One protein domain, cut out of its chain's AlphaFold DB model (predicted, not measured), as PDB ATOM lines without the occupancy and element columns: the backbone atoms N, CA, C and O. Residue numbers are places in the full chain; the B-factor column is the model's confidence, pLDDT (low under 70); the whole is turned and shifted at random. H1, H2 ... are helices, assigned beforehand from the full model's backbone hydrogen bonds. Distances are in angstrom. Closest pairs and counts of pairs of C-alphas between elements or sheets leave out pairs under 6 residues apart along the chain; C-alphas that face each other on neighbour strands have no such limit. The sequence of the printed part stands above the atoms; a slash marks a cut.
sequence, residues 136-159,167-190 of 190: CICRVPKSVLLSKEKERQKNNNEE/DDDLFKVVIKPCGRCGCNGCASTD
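AT A GLANCE: This is residues 136 to 159 and 167 to 190 of the 190 residues of the protein "Related to Pre-mRNA-splicing factor BUD31" of Saccharomycodes ludwigii (UniProt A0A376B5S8). A long helix, H1, has a short helix, H2, set crosswise on residues 145 to 149, while its far part, within residues 151 to 159, sticks out as a free arm. At the other end of the domain the long loop of residues 175 to 190 runs away from H2 and folds back towards the beginning of H1. The printed part has 48 residues with two named helices, H1 then H2, and no named strand; its class is all helix. It is only just loose, close to compact, with a radius of gyration of the C-alphas of 11.9 A, and only just elongated, spanning 38 by 19 by 19 A.

IN THESE COORDINATES: The printed part begins at Cys 136, its C-alpha at (-29.787, -7.183, 22.719). H1, residues 142 to 157, begins with C-alpha 142 at (-34.122, -10.829, 11.357) and measures 22.2 A from first to last C-alpha. H2, residues 167 to 174, measures 10.7 A and ends with C-alpha 174 at (-28.867, -17.267, 12.383). Residues 175 to 190 follow with no named element.

HOW THE PARTS SIT: H1 and H2 touch, H1 with residues 145 to 149 alone. Their closest C-alphas, those of Leu 146 and Val 174, are 6.8 A apart. Their lines are about perpendicular, at 80 degrees. In both H1 and H2 every O i to N i+4 pair is within hydrogen-bond range. Residues 151 to 159, of which 151 to 157 belong to H1, stand free.

THE WHOLE: The two C-alphas farthest apart, those of Glu 159 and Cys 181, are 37.8 A apart. Without the free stretch the body spans 26 by 18 by 13 A. The link from H1 to H2 runs across the cut: residues 160 to 166 are not printed, and C-alphas 159 and 167 are 21.0 A apart. Asp 190 is the chain's last residue. The mean pLDDT of the printed part of this model is 80.4, with residues 156 to 159 and 167 to 173 under 70.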
ATOM      1  N   CYS A 136     -29.707  -5.701  22.798       85.12
ATOM      2  CA  CYS A 136     -29.787  -7.183  22.719       85.12
ATOM      3  C   CYS A 136     -30.035  -7.629  21.272       85.12
ATOM      4  O   CYS A 136     -30.818  -7.005  20.556       85.12
ATOM      5  N   ILE A 137     -29.440  -8.762  20.887       85.38
ATOM      6  CA  ILE A 137     -29.603  -9.384  19.570       85.38
ATOM      7  C   ILE A 137     -31.071  -9.564  19.166       85.38
ATOM      8  O   ILE A 137     -31.394  -9.355  18.005       85.38
ATOM      9  N   CYS A 138     -31.987  -9.825  20.113       88.12
ATOM     10  CA  CYS A 138     -33.409  -9.945  19.769       88.12
ATOM     11  C   CYS A 138     -34.003  -8.661  19.187       88.12
ATOM     12  O   CYS A 138     -35.019  -8.716  18.509       88.12
ATOM     13  N   ARG A 139     -33.430  -7.487  19.482       89.31
ATOM     14  CA  ARG A 139     -33.928  -6.199  18.982       89.31
ATOM     15  C   ARG A 139     -33.452  -5.895  17.569       89.31
ATOM     16  O   ARG A 139     -33.930  -4.921  16.993       89.31
ATOM     17  N   VAL A 140     -32.519  -6.681  17.040       88.25
ATOM     18  CA  VAL A 140     -32.055  -6.554  15.662       88.25
ATOM     19  C   VAL A 140     -33.053  -7.285  14.762       88.25
ATOM     20  O   VAL A 140     -33.317  -8.458  15.024       88.25
ATOM     21  N   PRO A 141     -33.607  -6.628  13.726       90.44
ATOM     22  CA  PRO A 141     -34.504  -7.286  12.787       90.44
ATOM     23  C   PRO A 141     -33.845  -8.498  12.129       90.44
ATOM     24  O   PRO A 141     -32.676  -8.440  11.732       90.44
ATOM     25  N   LYS A 142     -34.604  -9.578  11.958       88.25
ATOM     26  CA  LYS A 142     -34.122 -10.829  11.357       88.25
ATOM     27  C   LYS A 142     -33.589 -10.620   9.947       88.25
ATOM     28  O   LYS A 142     -32.568 -11.199   9.602       88.25
ATOM     29  N   SER A 143     -34.215  -9.741   9.165       88.56
ATOM     30  CA  SER A 143     -33.760  -9.388   7.813       88.56
ATOM     31  C   SER A 143     -32.317  -8.874   7.788       88.56
ATOM     32  O   SER A 143     -31.547  -9.261   6.915       88.56
ATOM     33  N   VAL A 144     -31.928  -8.070   8.782       88.19
ATOM     34  CA  VAL A 144     -30.567  -7.527   8.919       88.19
ATOM     35  C   VAL A 144     -29.573  -8.608   9.345       88.19
ATOM     36  O   VAL A 144     -28.414  -8.583   8.936       88.19
ATOM     37  N   LEU A 145     -30.000  -9.556  10.184       86.56
ATOM     38  CA  LEU A 145     -29.151 -10.682  10.581       86.56
ATOM     39  C   LEU A 145     -28.902 -11.626   9.401       86.56
ATOM     40  O   LEU A 145     -27.764 -12.021   9.164       86.56
ATOM     41  N   LEU A 146     -29.949 -11.924   8.631       86.31
ATOM     42  CA  LEU A 146     -29.868 -12.774   7.446       86.31
ATOM     43  C   LEU A 146     -29.016 -12.139   6.347       86.31
ATOM     44  O   LEU A 146     -28.180 -12.827   5.771       86.31
ATOM     45  N   SER A 147     -29.183 -10.842   6.065       86.56
ATOM     46  CA  SER A 147     -28.394 -10.171   5.023       86.56
ATOM     47  C   SER A 147     -26.899 -10.206   5.339       86.56
ATOM     48  O   SER A 147     -26.100 -10.554   4.475       86.56
ATOM     49  N   LYS A 148     -26.526  -9.946   6.598       86.25
ATOM     50  CA  LYS A 148     -25.129  -9.999   7.052       86.25
ATOM     51  C   LYS A 148     -24.534 -11.399   6.990       86.25
ATOM     52  O   LYS A 148     -23.354 -11.541   6.685       86.25
ATOM     53  N   GLU A 149     -25.321 -12.427   7.294       84.06
ATOM     54  CA  GLU A 149     -24.839 -13.803   7.183       84.06
ATOM     55  C   GLU A 149     -24.671 -14.216   5.716       84.06
ATOM     56  O   GLU A 149     -23.658 -14.815   5.366       84.06
ATOM     57  N   LYS A 150     -25.591 -13.808   4.829       84.44
ATOM     58  CA  LYS A 150     -25.453 -14.012   3.376       84.44
ATOM     59  C   LYS A 150     -24.211 -13.312   2.816       84.44
ATOM     60  O   LYS A 150     -23.510 -13.894   1.998       84.44
ATOM     61  N   GLU A 151     -23.910 -12.092   3.260       85.31
ATOM     62  CA  GLU A 151     -22.674 -11.379   2.898       85.31
ATOM     63  C   GLU A 151     -21.420 -12.123   3.377       85.31
ATOM     64  O   GLU A 151     -20.485 -12.313   2.605       85.31
ATOM     65  N   ARG A 152     -21.415 -12.615   4.623       81.75
ATOM     66  CA  ARG A 152     -20.310 -13.433   5.152       81.75
ATOM     67  C   ARG A 152     -20.092 -14.709   4.349       81.75
ATOM     68  O   ARG A 152     -18.953 -15.055   4.063       81.75
ATOM     69  N   GLN A 153     -21.170 -15.395   3.981       77.38
ATOM     70  CA  GLN A 153     -21.089 -16.621   3.190       77.38
ATOM     71  C   GLN A 153     -20.612 -16.358   1.763       77.38
ATOM     72  O   GLN A 153     -19.822 -17.142   1.256       77.38
ATOM     73  N   LYS A 154     -21.015 -15.244   1.138       77.75
ATOM     74  CA  LYS A 154     -20.483 -14.843  -0.174       77.75
ATOM     75  C   LYS A 154     -18.970 -14.648  -0.135       77.75
ATOM     76  O   LYS A 154     -18.280 -15.244  -0.948       77.75
ATOM     77  N   ASN A 155     -18.467 -13.913   0.856       74.56
ATOM     78  CA  ASN A 155     -17.030 -13.666   0.992       74.56
ATOM     79  C   ASN A 155     -16.229 -14.953   1.267       74.56
ATOM     80  O   ASN A 155     -15.083 -15.048   0.855       74.56
ATOM     81  N   ASN A 156     -16.823 -15.943   1.944       69.69
ATOM     82  CA  ASN A 156     -16.164 -17.225   2.222       69.69
ATOM     83  C   ASN A 156     -16.254 -18.218   1.043       69.69
ATOM     84  O   ASN A 156     -15.348 -19.018   0.840       69.69
ATOM     85  N   ASN A 157     -17.340 -18.185   0.260       60.66
ATOM     86  CA  ASN A 157     -17.554 -19.090  -0.878       60.66
ATOM     87  C   ASN A 157     -16.759 -18.684  -2.134       60.66
ATOM     88  O   ASN A 157     -16.638 -19.488  -3.054       60.66
ATOM     89  N   GLU A 158     -16.203 -17.469  -2.181       57.66
ATOM     90  CA  GLU A 158     -15.226 -17.069  -3.205       57.66
ATOM     91  C   GLU A 158     -13.878 -17.814  -3.060       57.66
ATOM     92  O   GLU A 158     -13.123 -17.881  -4.028       57.66
ATOM     93  N   GLU A 159     -13.604 -18.454  -1.911       53.28
ATOM     94  CA  GLU A 159     -12.382 -19.244  -1.665       53.28
ATOM     95  C   GLU A 159     -12.592 -20.774  -1.724       53.28
ATOM     96  O   GLU A 159     -11.646 -21.516  -1.987       53.28
ATOM     97  N   ASP A 167     -32.439 -21.729   2.196       62.53
ATOM     98  CA  ASP A 167     -32.815 -20.554   3.003       62.53
ATOM     99  C   ASP A 167     -33.380 -20.929   4.395       62.53
ATOM    100  O   ASP A 167     -33.192 -20.184   5.365       62.53
ATOM    101  N   ASP A 168     -34.016 -22.098   4.522       64.19
ATOM    102  CA  ASP A 168     -34.575 -22.614   5.782       64.19
ATOM    103  C   ASP A 168     -33.501 -23.034   6.800       64.19
ATOM    104  O   ASP A 168     -33.658 -22.808   8.007       64.19
ATOM    105  N   ASP A 169     -32.387 -23.605   6.341       67.12
ATOM    106  CA  ASP A 169     -31.279 -23.983   7.224       67.12
ATOM    107  C   ASP A 169     -30.471 -22.757   7.651       67.12
ATOM    108  O   ASP A 169     -30.050 -22.657   8.809       67.12
ATOM    109  N   LEU A 170     -30.370 -21.748   6.781       67.75
ATOM    110  CA  LEU A 170     -29.793 -20.457   7.145       67.75
ATOM    111  C   LEU A 170     -30.590 -19.778   8.272       67.75
ATOM    112  O   LEU A 170     -30.011 -19.219   9.208       67.75
ATOM    113  N   PHE A 171     -31.922 -19.864   8.233       68.88
ATOM    114  CA  PHE A 171     -32.790 -19.253   9.240       68.88
ATOM    115  C   PHE A 171     -32.599 -19.868  10.637       68.88
ATOM    116  O   PHE A 171     -32.557 -19.140  11.636       68.88
ATOM    117  N   LYS A 172     -32.418 -21.195  10.724       65.56
ATOM    118  CA  LYS A 172     -32.158 -21.904  11.992       65.56
ATOM    119  C   LYS A 172     -30.796 -21.559  12.593       65.56
ATOM    120  O   LYS A 172     -30.681 -21.437  13.811       65.56
ATOM    121  N   VAL A 173     -29.774 -21.382  11.758       65.88
ATOM    122  CA  VAL A 173     -28.403 -21.083  12.212       65.88
ATOM    123  C   VAL A 173     -28.279 -19.645  12.729       65.88
ATOM    124  O   VAL A 173     -27.577 -19.386  13.714       65.88
ATOM    125  N   VAL A 174     -28.982 -18.705  12.094       71.12
ATOM    126  CA  VAL A 174     -28.867 -17.267  12.383       71.12
ATOM    127  C   VAL A 174     -29.675 -16.848  13.616       71.12
ATOM    128  O   VAL A 174     -29.264 -15.947  14.356       71.12
ATOM    129  N   ILE A 175     -30.812 -17.492  13.888       74.38
ATOM    130  CA  ILE A 175     -31.728 -17.058  14.951       74.38
ATOM    131  C   ILE A 175     -31.431 -17.806  16.250       74.38
ATOM    132  O   ILE A 175     -32.059 -18.806  16.589       74.38
ATOM    133  N   LYS A 176     -30.479 -17.265  17.012       78.25
ATOM    134  CA  LYS A 176     -30.164 -17.727  18.370       78.25
ATOM    135  C   LYS A 176     -31.018 -17.005  19.425       78.25
ATOM    136  O   LYS A 176     -31.306 -15.813  19.256       78.25
ATOM    137  N   PRO A 177     -31.381 -17.671  20.537       84.50
ATOM    138  CA  PRO A 177     -32.097 -17.029  21.635       84.50
ATOM    139  C   PRO A 177     -31.258 -15.929  22.305       84.50
ATOM    140  O   PRO A 177     -30.052 -16.067  22.508       84.50
ATOM    141  N   CYS A 178     -31.891 -14.810  22.680       86.62
ATOM    142  CA  CYS A 178     -31.238 -13.756  23.473       86.62
ATOM    143  C   CYS A 178     -30.937 -14.296  24.879       86.62
ATOM    144  O   CYS A 178     -31.865 -14.630  25.610       86.62
ATOM    145  N   GLY A 179     -29.674 -14.265  25.311       83.31
ATOM    146  CA  GLY A 179     -29.262 -14.771  26.633       83.31
ATOM    147  C   GLY A 179     -29.906 -14.076  27.845       83.31
ATOM    148  O   GLY A 179     -29.768 -14.543  28.964       83.31
ATOM    149  N   ARG A 180     -30.636 -12.965  27.656       85.88
ATOM    150  CA  ARG A 180     -31.350 -12.278  28.751       85.88
ATOM    151  C   ARG A 180     -32.681 -12.939  29.113       85.88
ATOM    152  O   ARG A 180     -33.074 -12.897  30.272       85.88
ATOM    153  N   CYS A 181     -33.421 -13.440  28.125       88.50
ATOM    154  CA  CYS A 181     -34.787 -13.942  28.330       88.50
ATOM    155  C   CYS A 181     -35.210 -15.040  27.342       88.50
ATOM    156  O   CYS A 181     -36.403 -15.301  27.211       88.50
ATOM    157  N   GLY A 182     -34.278 -15.599  26.570       87.62
ATOM    158  CA  GLY A 182     -34.524 -16.723  25.667       87.62
ATOM    159  C   GLY A 182     -35.376 -16.421  24.428       87.62
ATOM    160  O   GLY A 182     -35.891 -17.343  23.809       87.62
ATOM    161  N   CYS A 183     -35.590 -15.153  24.057       90.75
ATOM    162  CA  CYS A 183     -36.452 -14.814  22.914       90.75
ATOM    163  C   CYS A 183     -35.713 -14.812  21.562       90.75
ATOM    164  O   CYS A 183     -34.534 -14.459  21.495       90.75
ATOM    165  N   ASN A 184     -36.453 -15.100  20.484       88.44
ATOM    166  CA  ASN A 184     -35.940 -15.317  19.119       88.44
ATOM    167  C   ASN A 184     -36.363 -14.204  18.142       88.44
ATOM    168  O   ASN A 184     -36.884 -14.465  17.055       88.44
ATOM    169  N   GLY A 185     -36.185 -12.952  18.561       88.44
ATOM    170  CA  GLY A 185     -36.631 -11.772  17.817       88.44
ATOM    171  C   GLY A 185     -37.753 -11.040  18.547       88.44
ATOM    172  O   GLY A 185     -38.764 -11.611  18.939       88.44
ATOM    173  N   CYS A 186     -37.516  -9.763  18.791       91.50
ATOM    174  CA  CYS A 186     -38.360  -8.859  19.556       91.50
ATOM    175  C   CYS A 186     -38.423  -7.471  18.882       91.50
ATOM    176  O   CYS A 186     -38.866  -6.492  19.498       91.50
ATOM    177  N   ALA A 187     -37.931  -7.357  17.642       91.31
ATOM    178  CA  ALA A 187     -38.111  -6.185  16.798       91.31
ATOM    179  C   ALA A 187     -39.550  -6.156  16.268       91.31
ATOM    180  O   ALA A 187     -40.133  -7.182  15.937       91.31
ATOM    181  N   SER A 188     -40.150  -4.970  16.195       90.94
ATOM    182  CA  SER A 188     -41.540  -4.847  15.737       90.94
ATOM    183  C   SER A 188     -41.716  -5.027  14.230       90.94
ATOM    184  O   SER A 188     -42.847  -5.172  13.777       90.94
ATOM    185  N   THR A 189     -40.619  -4.973  13.475       88.38
ATOM    186  CA  THR A 189     -40.570  -5.165  12.020       88.38
ATOM    187  C   THR A 189     -40.522  -6.632  11.606       88.38
ATOM    188  O   THR A 189     -40.757  -6.913  10.437       88.38
ATOM    189  N   ASP A 190     -40.176  -7.526  12.538       82.62
ATOM    190  CA  ASP A 190     -40.171  -8.981  12.326       82.62
ATOM    191  C   ASP A 190     -41.583  -9.571  12.370       82.62
ATOM    192  O   ASP A 190     -42.494  -8.907  12.925       82.62
TER     193      ASP A 190